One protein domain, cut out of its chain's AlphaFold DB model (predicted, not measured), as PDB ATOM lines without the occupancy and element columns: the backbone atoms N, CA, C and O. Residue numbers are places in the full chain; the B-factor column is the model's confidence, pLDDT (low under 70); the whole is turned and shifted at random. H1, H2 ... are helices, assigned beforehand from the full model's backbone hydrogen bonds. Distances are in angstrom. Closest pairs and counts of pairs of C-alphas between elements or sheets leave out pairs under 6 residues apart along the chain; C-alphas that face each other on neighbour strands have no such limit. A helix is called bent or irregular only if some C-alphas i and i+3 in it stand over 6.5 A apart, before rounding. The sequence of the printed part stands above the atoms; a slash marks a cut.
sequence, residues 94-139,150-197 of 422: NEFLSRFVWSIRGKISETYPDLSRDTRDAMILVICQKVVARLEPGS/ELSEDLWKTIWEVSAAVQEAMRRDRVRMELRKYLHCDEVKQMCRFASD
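This is residues 94 to 139 and 150 to 197 of the 422 residues of an uncharacterized protein of Vanilla planifolia (UniProt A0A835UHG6). What shape do these coordinates make? One long helix, H3, makes the longest axis; H1 crosses it, H2 packs on H1, and these two with the first part of H3 form a small body at one end. From this body residues 171 to 197 stick out as a long free arm, the rest of H3 followed by the short helix H4, and residues 133 to 139 stick out separately at the end of H2. What is it made of? The printed part has 94 residues with four named helices, in the order H1, H2, H3, H4 along the chain, and no named strand; the class is all helix. How large is it? The whole is extended, with a radius of gyration of the C-alphas of 20.2 A, and its C-alphas span 65 by 37 by 21 A along their three main axes.

Where is the longest helix? H3 holds residues 153 to 183, 31 residues, and measures 44.5 A from first to last C-alpha. It begins at C-alpha 153, at (-18.517, 30.872, 31.830). Which helices come before it in the chain? H1 holds residues 94 to 111 and measures 25.6 A from C-alpha 94, at (1.931, 45.218, 26.173), to C-alpha 111. H2 holds residues 117 to 135 and measures 26.8 A. Which helix follows it? H4 holds residues 186 to 197, 12 residues, and measures 16.7 A. It ends at C-alpha 197, at (-7.404, 79.756, -4.494).

What touches H3? H1 touches H3 with 11 pairs of C-alphas within 8 A, the closest being those of Phe 100 and Val 166, 6.1 A apart. They run opposite ways at a steep tilt of 49 degrees. H1 touches H3 with its residues 96 to 104 alone, and H3 touches H1 with its residues 159 to 170 alone. Where is H2? H2 touches H1 with its residues 120 to 128 alone, and the closest C-alphas are those of Arg 105 and Ile 124, 7.0 A apart. These two helices run opposite ways at a steep tilt of 46 degrees. H2 and H3 are near each other, with no pair of C-alphas within 8 A but 8 pairs within 10 A. How does H4 stand? H3 and H4 are close but not clearly touching, the closest C-alphas being those of Tyr 182 and Val 188, 7.4 A apart, and they run the same way at a steep tilt of 63 degrees. H4 is apart from H1 and from H2. Do the backbones keep their helical pairing? In H1, H2, H3 and H4 every pair of O i and N i+4 is within hydrogen-bond range, and no helix is bent.

How far does the printed part reach? The two C-alphas farthest apart are those of Glu 150 and Asp 197, 66.4 A. Without the stretches that stand free, residues 133 to 139 and 171 to 197, the body has 60 residues, spans 31 by 22 by 19 A and has a radius of gyration of 11.1 A. Is the printed part cut? Residues 140 to 149 are not printed, and C-alphas 139 and 150 are 19.5 A apart across the cut; the link from H2 to H3 runs across it. The links from H1 to H2 and from H3 to H4 are tight, with 5 and 2 residues. Where is the model's confidence low? The mean pLDDT of the printed part is 79.9, and residues 134 to 139 and 150 to 151 are under 70.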
ATOM      1  N   ASN A  94       1.908  44.307  25.027       81.06
ATOM      2  CA  ASN A  94       1.931  45.218  26.173       81.06
ATOM      3  C   ASN A  94       0.892  46.351  26.055       81.06
ATOM      4  O   ASN A  94       0.259  46.718  27.054       81.06
ATOM      5  N   GLU A  95       0.671  46.890  24.851       87.38
ATOM      6  CA  GLU A  95      -0.394  47.871  24.604       87.38
ATOM      7  C   GLU A  95      -1.781  47.248  24.830       87.38
ATOM      8  O   GLU A  95      -2.625  47.839  25.517       87.38
ATOM      9  N   PHE A  96      -2.004  46.039  24.303       85.94
ATOM     10  CA  PHE A  96      -3.249  45.296  24.486       85.94
ATOM     11  C   PHE A  96      -3.547  45.067  25.970       85.94
ATOM     12  O   PHE A  96      -4.622  45.441  26.443       85.94
ATOM     13  N   LEU A  97      -2.583  44.531  26.723       83.06
ATOM     14  CA  LEU A  97      -2.746  44.240  28.147       83.06
ATOM     15  C   LEU A  97      -3.045  45.504  28.961       83.06
ATOM     16  O   LEU A  97      -3.916  45.483  29.829       83.06
ATOM     17  N   SER A  98      -2.400  46.628  28.644       86.44
ATOM     18  CA  SER A  98      -2.646  47.906  29.325       86.44
ATOM     19  C   SER A  98      -4.091  48.390  29.137       86.44
ATOM     20  O   SER A  98      -4.755  48.787  30.099       86.44
ATOM     21  N   ARG A  99      -4.614  48.316  27.907       86.06
ATOM     22  CA  ARG A  99      -5.997  48.713  27.584       86.06
ATOM     23  C   ARG A  99      -7.026  47.727  28.131       86.06
ATOM     24  O   ARG A  99      -8.074  48.148  28.621       86.06
ATOM     25  N   PHE A 100      -6.714  46.437  28.083       87.38
ATOM     26  CA  PHE A 100      -7.541  45.371  28.633       87.38
ATOM     27  C   PHE A 100      -7.711  45.515  30.144       87.38
ATOM     28  O   PHE A 100      -8.840  45.557  30.627       87.38
ATOM     29  N   VAL A 101      -6.611  45.698  30.880       87.38
ATOM     30  CA  VAL A 101      -6.634  45.937  32.330       87.38
ATOM     31  C   VAL A 101      -7.480  47.158  32.665       87.38
ATOM     32  O   VAL A 101      -8.313  47.099  33.566       87.38
ATOM     33  N   TRP A 102      -7.309  48.258  31.931       87.25
ATOM     34  CA  TRP A 102      -8.099  49.465  32.153       87.25
ATOM     35  C   TRP A 102      -9.600  49.221  31.933       87.25
ATOM     36  O   TRP A 102     -10.419  49.591  32.778       87.25
ATOM     37  N   SER A 103      -9.961  48.542  30.842       86.00
ATOM     38  CA  SER A 103     -11.358  48.263  30.502       86.00
ATOM     39  C   SER A 103     -12.014  47.286  31.484       86.00
ATOM     40  O   SER A 103     -13.134  47.532  31.937       86.00
ATOM     41  N   ILE A 104     -11.310  46.221  31.878       85.25
ATOM     42  CA  ILE A 104     -11.840  45.225  32.813       85.25
ATOM     43  C   ILE A 104     -11.932  45.782  34.235       85.25
ATOM     44  O   ILE A 104     -12.875  45.474  34.960       85.25
ATOM     45  N   ARG A 105     -11.012  46.677  34.622       85.31
ATOM     46  CA  ARG A 105     -11.071  47.392  35.902       85.31
ATOM     47  C   ARG A 105     -12.322  48.256  36.008       85.31
ATOM     48  O   ARG A 105     -12.931  48.290  37.078       85.31
ATOM     49  N   GLY A 106     -12.706  48.922  34.917       85.19
ATOM     50  CA  GLY A 106     -13.973  49.650  34.825       85.19
ATOM     51  C   GLY A 106     -15.159  48.720  35.065       85.19
ATOM     52  O   GLY A 106     -15.946  48.951  35.979       85.19
ATOM     53  N   LYS A 107     -15.210  47.597  34.340       84.56
ATOM     54  CA  LYS A 107     -16.315  46.635  34.435       84.56
ATOM     55  C   LYS A 107     -16.447  45.983  35.815       84.56
ATOM     56  O   LYS A 107     -17.552  45.864  36.342       84.56
ATOM     57  N   ILE A 108     -15.330  45.613  36.437       83.88
ATOM     58  CA  ILE A 108     -15.313  45.038  37.789       83.88
ATOM     59  C   ILE A 108     -15.729  46.083  38.830       83.88
ATOM     60  O   ILE A 108     -16.446  45.745  39.766       83.88
ATOM     61  N   SER A 109     -15.327  47.347  38.665       85.38
ATOM     62  CA  SER A 109     -15.718  48.417  39.594       85.38
ATOM     63  C   SER A 109     -17.205  48.774  39.491       85.38
ATOM     64  O   SER A 109     -17.803  49.114  40.503       85.38
ATOM     65  N   GLU A 110     -17.808  48.665  38.302       84.81
ATOM     66  CA  GLU A 110     -19.261  48.813  38.107       84.81
ATOM     67  C   GLU A 110     -20.051  47.654  38.725       84.81
ATOM     68  O   GLU A 110     -21.109  47.864  39.309       84.81
ATOM     69  N   THR A 111     -19.537  46.430  38.592       83.44
ATOM     70  CA  THR A 111     -20.235  45.211  39.030       83.44
ATOM     71  C   THR A 111     -20.088  44.973  40.538       83.44
ATOM     72  O   THR A 111     -20.994  44.438  41.172       83.44
ATOM     73  N   TYR A 112     -18.964  45.399  41.125       81.69
ATOM     74  CA  TYR A 112     -18.635  45.228  42.543       81.69
ATOM     75  C   TYR A 112     -18.153  46.551  43.170       81.69
ATOM     76  O   TYR A 112     -16.962  46.696  43.476       81.69
ATOM     77  N   PRO A 113     -19.054  47.530  43.373       82.25
ATOM     78  CA  PRO A 113     -18.691  48.845  43.906       82.25
ATOM     79  C   PRO A 113     -18.160  48.786  45.347       82.25
ATOM     80  O   PRO A 113     -17.292  49.580  45.713       82.25
ATOM     81  N   ASP A 114     -18.615  47.811  46.137       84.25
ATOM     82  CA  ASP A 114     -18.304  47.690  47.569       84.25
ATOM     83  C   ASP A 114     -16.960  46.997  47.859       84.25
ATOM     84  O   ASP A 114     -16.499  46.959  49.001       84.25
ATOM     85  N   LEU A 115     -16.296  46.436  46.841       82.38
ATOM     86  CA  LEU A 115     -15.031  45.726  47.026       82.38
ATOM     87  C   LEU A 115     -13.857  46.694  47.231       82.38
ATOM     88  O   LEU A 115     -13.730  47.708  46.538       82.38
ATOM     89  N   SER A 116     -12.921  46.332  48.115       84.06
ATOM     90  CA  SER A 116     -11.683  47.096  48.313       84.06
ATOM     91  C   SER A 116     -10.845  47.152  47.026       84.06
ATOM     92  O   SER A 116     -10.891  46.249  46.184       84.06
ATOM     93  N   ARG A 117     -10.068  48.229  46.862       80.75
ATOM     94  CA  ARG A 117      -9.208  48.420  45.686       80.75
ATOM     95  C   ARG A 117      -8.175  47.298  45.547       80.75
ATOM     96  O   ARG A 117      -7.972  46.812  44.440       80.75
ATOM     97  N   ASP A 118      -7.606  46.846  46.661       80.38
ATOM     98  CA  ASP A 118      -6.595  45.785  46.683       80.38
ATOM     99  C   ASP A 118      -7.188  44.432  46.266       80.38
ATOM    100  O   ASP A 118      -6.568  43.682  45.514       80.38
ATOM    101  N   THR A 119      -8.429  44.145  46.672       81.56
ATOM    102  CA  THR A 119      -9.147  42.934  46.244       81.56
ATOM    103  C   THR A 119      -9.456  42.969  44.745       81.56
ATOM    104  O   THR A 119      -9.247  41.972  44.057       81.56
ATOM    105  N   ARG A 120      -9.898  44.118  44.210       79.38
ATOM    106  CA  ARG A 120     -10.146  44.286  42.765       79.38
ATOM    107  C   ARG A 120      -8.871  44.117  41.946       79.38
ATOM    108  O   ARG A 120      -8.881  43.415  40.938       79.38
ATOM    109  N   ASP A 121      -7.773  44.710  42.399       78.88
ATOM    110  CA  ASP A 121      -6.484  44.618  41.716       78.88
ATOM    111  C   ASP A 121      -5.932  43.172  41.763       78.88
ATOM    112  O   ASP A 121      -5.410  42.685  40.758       78.88
ATOM    113  N   ALA A 122      -6.145  42.430  42.860       80.56
ATOM    114  CA  ALA A 122      -5.830  40.998  42.945       80.56
ATOM    115  C   ALA A 122      -6.678  40.133  41.989       80.56
ATOM    116  O   ALA A 122      -6.140  39.244  41.328       80.56
ATOM    117  N   MET A 123      -7.981  40.410  41.855       81.81
ATOM    118  CA  MET A 123      -8.856  39.707  40.903       81.81
ATOM    119  C   MET A 123      -8.436  39.954  39.450       81.81
ATOM    120  O   MET A 123      -8.352  39.017  38.657       81.81
ATOM    121  N   ILE A 124      -8.119  41.204  39.100       84.12
ATOM    122  CA  ILE A 124      -7.654  41.572  37.755       84.12
ATOM    123  C   ILE A 124      -6.339  40.863  37.420       84.12
ATOM    124  O   ILE A 124      -6.175  40.394  36.295       84.12
ATOM    125  N   LEU A 125      -5.421  40.743  38.384       79.81
ATOM    126  CA  LEU A 125      -4.160  40.020  38.204       79.81
ATOM    127  C   LEU A 125      -4.381  38.546  37.851       79.81
ATOM    128  O   LEU A 125      -3.763  38.058  36.904       79.81
ATOM    129  N   VAL A 126      -5.282  37.858  38.558       82.00
ATOM    130  CA  VAL A 126      -5.623  36.452  38.269       82.00
ATOM    131  C   VAL A 126      -6.225  36.315  36.868       82.00
ATOM    132  O   VAL A 126      -5.833  35.428  36.111       82.00
ATOM    133  N   ILE A 127      -7.124  37.230  36.485       81.62
ATOM    134  CA  ILE A 127      -7.728  37.249  35.147       81.62
ATOM    135  C   ILE A 127      -6.656  37.456  34.068       81.62
ATOM    136  O   ILE A 127      -6.611  36.709  33.095       81.62
ATOM    137  N   CYS A 128      -5.754  38.424  34.244       79.44
ATOM    138  CA  CYS A 128      -4.704  38.711  33.265       79.44
ATOM    139  C   CYS A 128      -3.722  37.548  33.111       79.44
ATOM    140  O   CYS A 128      -3.351  37.219  31.989       79.44
ATOM    141  N   GLN A 129      -3.337  36.889  34.208       79.12
ATOM    142  CA  GLN A 129      -2.480  35.700  34.154       79.12
ATOM    143  C   GLN A 129      -3.126  34.573  33.344       79.12
ATOM    144  O   GLN A 129      -2.463  33.966  32.507       79.12
ATOM    145  N   LYS A 130      -4.428  34.328  33.541       77.88
ATOM    146  CA  LYS A 130      -5.175  33.320  32.774       77.88
ATOM    147  C   LYS A 130      -5.335  33.701  31.297       77.88
ATOM    148  O   LYS A 130      -5.258  32.822  30.445       77.88
ATOM    149  N   VAL A 131      -5.520  34.986  30.982       78.12
ATOM    150  CA  VAL A 131      -5.598  35.480  29.594       78.12
ATOM    151  C   VAL A 131      -4.255  35.330  28.877       78.12
ATOM    152  O   VAL A 131      -4.223  34.789  27.776       78.12
ATOM    153  N   VAL A 132      -3.146  35.732  29.505       76.56
ATOM    154  CA  VAL A 132      -1.794  35.589  28.933       76.56
ATOM    155  C   VAL A 132      -1.447  34.116  28.706       76.56
ATOM    156  O   VAL A 132      -1.008  33.760  27.618       76.56
ATOM    157  N   ALA A 133      -1.744  33.242  29.675       75.25
ATOM    158  CA  ALA A 133      -1.508  31.801  29.548       75.25
ATOM    159  C   ALA A 133      -2.264  31.150  28.374       75.25
ATOM    160  O   ALA A 133      -1.833  30.122  27.863       75.25
ATOM    161  N   ARG A 134      -3.386  31.732  27.930       68.88
ATOM    162  CA  ARG A 134      -4.166  31.232  26.787       68.88
ATOM    163  C   ARG A 134      -3.772  31.870  25.451       68.88
ATOM    164  O   ARG A 134      -4.101  31.315  24.409       68.88
ATOM    165  N   LEU A 135      -3.095  33.019  25.482       65.81
ATOM    166  CA  LEU A 135      -2.586  33.717  24.297       65.81
ATOM    167  C   LEU A 135      -1.198  33.218  23.864       65.81
ATOM    168  O   LEU A 135      -0.883  33.310  22.682       65.81
ATOM    169  N   GLU A 136      -0.398  32.658  24.776       64.25
ATOM    170  CA  GLU A 136       0.920  32.073  24.485       64.25
ATOM    171  C   GLU A 136       0.903  30.536  24.670       64.25
ATOM    172  O   GLU A 136       1.388  30.034  25.687       64.25
ATOM    173  N   PRO A 137       0.381  29.746  23.710       47.66
ATOM    174  CA  PRO A 137       0.279  28.288  23.848       47.66
ATOM    175  C   PRO A 137       1.628  27.533  23.838       47.66
ATOM    176  O   PRO A 137       1.631  26.310  23.888       47.66
ATOM    177  N   GLY A 138       2.773  28.227  23.780       46.38
ATOM    178  CA  GLY A 138       4.118  27.628  23.733       46.38
ATOM    179  C   GLY A 138       4.995  27.860  24.970       46.38
ATOM    180  O   GLY A 138       6.146  27.431  24.984       46.38
ATOM    181  N   SER A 139       4.497  28.538  26.009       41.34
ATOM    182  CA  SER A 139       5.267  28.823  27.230       41.34
ATOM    183  C   SER A 139       5.061  27.735  28.289       41.34
ATOM    184  O   SER A 139       4.621  27.989  29.411       41.34
ATOM    185  N   GLU A 150     -11.353  27.402  37.807       60.78
ATOM    186  CA  GLU A 150     -11.898  27.748  36.502       60.78
ATOM    187  C   GLU A 150     -12.787  28.982  36.677       60.78
ATOM    188  O   GLU A 150     -13.678  29.018  37.528       60.78
ATOM    189  N   LEU A 151     -12.493  30.039  35.917       69.94
ATOM    190  CA  LEU A 151     -13.356  31.219  35.880       69.94
ATOM    191  C   LEU A 151     -14.731  30.783  35.355       69.94
ATOM    192  O   LEU A 151     -14.804  29.944  34.457       69.94
ATOM    193  N   SER A 152     -15.810  31.354  35.893       76.56
ATOM    194  CA  SER A 152     -17.161  31.035  35.424       76.56
ATOM    195  C   SER A 152     -17.327  31.355  33.935       76.56
ATOM    196  O   SER A 152     -16.684  32.269  33.410       76.56
ATOM    197  N   GLU A 153     -18.219  30.633  33.251       73.69
ATOM    198  CA  GLU A 153     -18.517  30.872  31.830       73.69
ATOM    199  C   GLU A 153     -18.941  32.326  31.559       73.69
ATOM    200  O   GLU A 153     -18.495  32.935  30.586       73.69
ATOM    201  N   ASP A 154     -19.714  32.928  32.467       75.62
ATOM    202  CA  ASP A 154     -20.137  34.332  32.377       75.62
ATOM    203  C   ASP A 154     -18.959  35.316  32.459       75.62
ATOM    204  O   ASP A 154     -18.923  36.342  31.766       75.62
ATOM    205  N   LEU A 155     -17.955  34.998  33.283       77.62
ATOM    206  CA  LEU A 155     -16.749  35.809  33.405       77.62
ATOM    207  C   LEU A 155     -15.873  35.666  32.156       77.62
ATOM    208  O   LEU A 155     -15.361  36.668  31.659       77.62
ATOM    209  N   TRP A 156     -15.761  34.460  31.597       79.19
ATOM    210  CA  TRP A 156     -15.075  34.235  30.322       79.19
ATOM    211  C   TRP A 156     -15.737  34.963  29.159       79.19
ATOM    212  O   TRP A 156     -15.039  35.573  28.349       79.19
ATOM    213  N   LYS A 157     -17.070  34.971  29.100       80.06
ATOM    214  CA  LYS A 157     -17.813  35.747  28.107       80.06
ATOM    215  C   LYS A 157     -17.502  37.240  28.223       80.06
ATOM    216  O   LYS A 157     -17.185  37.878  27.224       80.06
ATOM    217  N   THR A 158     -17.493  37.770  29.444       80.75
ATOM    218  CA  THR A 158     -17.141  39.176  29.702       80.75
ATOM    219  C   THR A 158     -15.695  39.482  29.296       80.75
ATOM    220  O   THR A 158     -15.426  40.504  28.669       80.75
ATOM    221  N   ILE A 159     -14.751  38.591  29.611       79.50
ATOM    222  CA  ILE A 159     -13.342  38.714  29.209       79.50
ATOM    223  C   ILE A 159     -13.218  38.738  27.684       79.50
ATOM    224  O   ILE A 159     -12.509  39.589  27.146       79.50
ATOM    225  N   TRP A 160     -13.927  37.847  26.991       80.88
ATOM    226  CA  TRP A 160     -13.939  37.793  25.535       80.88
ATOM    227  C   TRP A 160     -14.494  39.087  24.932       80.88
ATOM    228  O   TRP A 160     -13.835  39.702  24.096       80.88
ATOM    229  N   GLU A 161     -15.648  39.557  25.407       82.50
ATOM    230  CA  GLU A 161     -16.261  40.814  24.964       82.50
ATOM    231  C   GLU A 161     -15.326  42.015  25.174       82.50
ATOM    232  O   GLU A 161     -15.131  42.819  24.259       82.50
ATOM    233  N   VAL A 162     -14.688  42.112  26.346       83.00
ATOM    234  CA  VAL A 162     -13.709  43.166  26.648       83.00
ATOM    235  C   VAL A 162     -12.482  43.049  25.743       83.00
ATOM    236  O   VAL A 162     -12.020  44.054  25.205       83.00
ATOM    237  N   SER A 163     -11.963  41.838  25.524       80.25
ATOM    238  CA  SER A 163     -10.808  41.618  24.649       80.25
ATOM    239  C   SER A 163     -11.101  42.014  23.197       80.25
ATOM    240  O   SER A 163     -10.310  42.742  22.594       80.25
ATOM    241  N   ALA A 164     -12.276  41.653  22.674       76.75
ATOM    242  CA  ALA A 164     -12.725  42.025  21.339       76.75
ATOM    243  C   ALA A 164     -12.907  43.546  21.216       76.75
ATOM    244  O   ALA A 164     -12.445  44.158  20.252       76.75
ATOM    245  N   ALA A 165     -13.509  44.186  22.225       81.56
ATOM    246  CA  ALA A 165     -13.670  45.637  22.261       81.56
ATOM    247  C   ALA A 165     -12.318  46.377  22.280       81.56
ATOM    248  O   ALA A 165     -12.163  47.402  21.606       81.56
ATOM    249  N   VAL A 166     -11.330  45.856  23.015       82.62
ATOM    250  CA  VAL A 166      -9.968  46.410  23.082       82.62
ATOM    251  C   VAL A 166      -9.243  46.245  21.750       82.62
ATOM    252  O   VAL A 166      -8.678  47.220  21.252       82.62
ATOM    253  N   GLN A 167      -9.300  45.061  21.135       81.06
ATOM    254  CA  GLN A 167      -8.711  44.825  19.814       81.06
ATOM    255  C   GLN A 167      -9.315  45.753  18.756       81.06
ATOM    256  O   GLN A 167      -8.586  46.376  17.982       81.06
ATOM    257  N   GLU A 168     -10.636  45.930  18.769       78.94
ATOM    258  CA  GLU A 168     -11.333  46.837  17.861       78.94
ATOM    259  C   GLU A 168     -10.984  48.312  18.131       78.94
ATOM    260  O   GLU A 168     -10.868  49.119  17.207       78.94
ATOM    261  N   ALA A 169     -10.767  48.699  19.390       82.00
ATOM    262  CA  ALA A 169     -10.268  50.030  19.734       82.00
ATOM    263  C   ALA A 169      -8.838  50.266  19.220       82.00
ATOM    264  O   ALA A 169      -8.578  51.300  18.606       82.00
ATOM    265  N   MET A 170      -7.932  49.301  19.407       88.56
ATOM    266  CA  MET A 170      -6.560  49.373  18.892       88.56
ATOM    267  C   MET A 170      -6.537  49.434  17.363       88.56
ATOM    268  O   MET A 170      -5.811  50.240  16.782       88.56
ATOM    269  N   ARG A 171      -7.380  48.638  16.692       76.81
ATOM    270  CA  ARG A 171      -7.540  48.674  15.233       76.81
ATOM    271  C   ARG A 171      -8.006  50.053  14.762       76.81
ATOM    272  O   ARG A 171      -7.409  50.614  13.843       76.81
ATOM    273  N   ARG A 172      -9.022  50.633  15.415       77.56
ATOM    274  CA  ARG A 172      -9.494  51.999  15.126       77.56
ATOM    275  C   ARG A 172      -8.397  53.041  15.324       77.56
ATOM    276  O   ARG A 172      -8.296  53.961  14.517       77.56
ATOM    277  N   ASP A 173      -7.571  52.907  16.355       82.31
ATOM    278  CA  ASP A 173      -6.473  53.842  16.607       82.31
ATOM    279  C   ASP A 173      -5.350  53.727  15.578       82.31
ATOM    280  O   ASP A 173      -4.891  54.757  15.087       82.31
ATOM    281  N   ARG A 174      -4.979  52.511  15.159       81.50
ATOM    282  CA  ARG A 174      -4.037  52.307  14.045       81.50
ATOM    283  C   ARG A 174      -4.532  52.970  12.762       81.50
ATOM    284  O   ARG A 174      -3.812  53.772  12.172       81.50
ATOM    285  N   VAL A 175      -5.792  52.734  12.395       75.81
ATOM    286  CA  VAL A 175      -6.427  53.373  11.230       75.81
ATOM    287  C   VAL A 175      -6.417  54.898  11.354       75.81
ATOM    288  O   VAL A 175      -6.097  55.597  10.397       75.81
ATOM    289  N   ARG A 176      -6.719  55.449  12.537       79.88
ATOM    290  CA  ARG A 176      -6.660  56.901  12.776       79.88
ATOM    291  C   ARG A 176      -5.243  57.455  12.645       79.88
ATOM    292  O   ARG A 176      -5.094  58.564  12.136       79.88
ATOM    293  N   MET A 177      -4.228  56.742  13.129       80.50
ATOM    294  CA  MET A 177      -2.830  57.164  13.014       80.50
ATOM    295  C   MET A 177      -2.378  57.187  11.555       80.50
ATOM    296  O   MET A 177      -1.830  58.196  11.115       80.50
ATOM    297  N   GLU A 178      -2.688  56.146  10.783       79.94
ATOM    298  CA  GLU A 178      -2.404  56.115   9.345       79.94
ATOM    299  C   GLU A 178      -3.155  57.221   8.597       79.94
ATOM    300  O   GLU A 178      -2.555  57.992   7.850       79.94
ATOM    301  N   LEU A 179      -4.447  57.412   8.881       80.81
ATOM    302  CA  LEU A 179      -5.234  58.494   8.288       80.81
ATOM    303  C   LEU A 179      -4.627  59.876   8.579       80.81
ATOM    304  O   LEU A 179      -4.616  60.753   7.713       80.81
ATOM    305  N   ARG A 180      -4.083  60.086   9.787       85.44
ATOM    306  CA  ARG A 180      -3.375  61.326  10.133       85.44
ATOM    307  C   ARG A 180      -2.120  61.527   9.289       85.44
ATOM    308  O   ARG A 180      -1.859  62.677   8.944       85.44
ATOM    309  N   LYS A 181      -1.378  60.474   8.932       85.50
ATOM    310  CA  LYS A 181      -0.209  60.591   8.040       85.50
ATOM    311  C   LYS A 181      -0.629  61.142   6.675       85.50
ATOM    312  O   LYS A 181      -0.074  62.146   6.232       85.50
ATOM    313  N   TYR A 182      -1.679  60.581   6.077       81.69
ATOM    314  CA  TYR A 182      -2.204  61.052   4.788       81.69
ATOM    315  C   TYR A 182      -2.796  62.462   4.865       81.69
ATOM    316  O   TYR A 182      -2.615  63.258   3.955       81.69
ATOM    317  N   LEU A 183      -3.437  62.838   5.974       80.44
ATOM    318  CA  LEU A 183      -3.959  64.200   6.151       80.44
ATOM    319  C   LEU A 183      -2.872  65.288   6.227       80.44
ATOM    320  O   LEU A 183      -3.194  66.462   6.016       80.44
ATOM    321  N   HIS A 184      -1.630  64.917   6.563       83.81
ATOM    322  CA  HIS A 184      -0.481  65.822   6.681       83.81
ATOM    323  C   HIS A 184       0.540  65.663   5.546       83.81
ATOM    324  O   HIS A 184       1.577  66.336   5.581       83.81
ATOM    325  N   CYS A 185       0.266  64.820   4.546       84.56
ATOM    326  CA  CYS A 185       1.141  64.692   3.389       84.56
ATOM    327  C   CYS A 185       1.126  65.977   2.545       84.56
ATOM    328  O   CYS A 185       0.186  66.783   2.587       84.56
ATOM    329  N   ASP A 186       2.192  66.188   1.779       84.38
ATOM    330  CA  ASP A 186       2.354  67.419   1.007       84.38
ATOM    331  C   ASP A 186       1.346  67.535  -0.141       84.38
ATOM    332  O   ASP A 186       0.926  68.644  -0.464       84.38
ATOM    333  N   GLU A 187       0.852  66.412  -0.666       81.44
ATOM    334  CA  GLU A 187      -0.220  66.369  -1.667       81.44
ATOM    335  C   GLU A 187      -1.526  66.978  -1.126       81.44
ATOM    336  O   GLU A 187      -2.118  67.854  -1.759       81.44
ATOM    337  N   VAL A 188      -1.943  66.616   0.097       82.50
ATOM    338  CA  VAL A 188      -3.132  67.200   0.744       82.50
ATOM    339  C   VAL A 188      -2.924  68.679   1.049       82.50
ATOM    340  O   VAL A 188      -3.856  69.472   0.898       82.50
ATOM    341  N   LYS A 189      -1.713  69.091   1.440       84.75
ATOM    342  CA  LYS A 189      -1.401  70.515   1.643       84.75
ATOM    343  C   LYS A 189      -1.507  71.297   0.333       84.75
ATOM    344  O   LYS A 189      -2.071  72.389   0.341       84.75
ATOM    345  N   GLN A 190      -1.007  70.753  -0.777       82.81
ATOM    346  CA  GLN A 190      -1.119  71.371  -2.101       82.81
ATOM    347  C   GLN A 190      -2.578  71.452  -2.558       82.81
ATOM    348  O   GLN A 190      -3.028  72.524  -2.960       82.81
ATOM    349  N   MET A 191      -3.347  70.374  -2.385       82.31
ATOM    350  CA  MET A 191      -4.787  70.360  -2.648       82.31
ATOM    351  C   MET A 191      -5.519  71.435  -1.832       82.31
ATOM    352  O   MET A 191      -6.387  72.122  -2.360       82.31
ATOM    353  N   CYS A 192      -5.155  71.630  -0.561       81.75
ATOM    354  CA  CYS A 192      -5.759  72.665   0.280       81.75
ATOM    355  C   CYS A 192      -5.423  74.086  -0.186       81.75
ATOM    356  O   CYS A 192      -6.278  74.964  -0.088       81.75
ATOM    357  N   ARG A 193      -4.199  74.320  -0.681       84.94
ATOM    358  CA  ARG A 193      -3.798  75.611  -1.266       84.94
ATOM    359  C   ARG A 193      -4.627  75.904  -2.513       84.94
ATOM    360  O   ARG A 193      -5.321  76.911  -2.540       84.94
ATOM    361  N   PHE A 194      -4.672  74.954  -3.448       84.38
ATOM    362  CA  PHE A 194      -5.466  75.068  -4.672       84.38
ATOM    363  C   PHE A 194      -6.960  75.275  -4.386       84.38
ATOM    364  O   PHE A 194      -7.593  76.163  -4.947       84.38
ATOM    365  N   ALA A 195      -7.530  74.502  -3.460       81.19
ATOM    366  CA  ALA A 195      -8.920  74.663  -3.053       81.19
ATOM    367  C   ALA A 195      -9.186  76.064  -2.472       81.19
ATOM    368  O   ALA A 195     -10.226  76.651  -2.757       81.19
ATOM    369  N   SER A 196      -8.236  76.629  -1.717       83.81
ATOM    370  CA  SER A 196      -8.348  77.996  -1.198       83.81
ATOM    371  C   SER A 196      -8.350  79.051  -2.304       83.81
ATOM    372  O   SER A 196      -9.149  79.990  -2.226       83.81
ATOM    373  N   ASP A 197      -7.514  78.866  -3.330       87.88
ATOM    374  CA  ASP A 197      -7.404  79.756  -4.494       87.88
ATOM    375  C   ASP A 197      -8.689  79.746  -5.338       87.88
ATOM    376  O   ASP A 197      -9.126  80.784  -5.830       87.88
TER     377      ASP A 197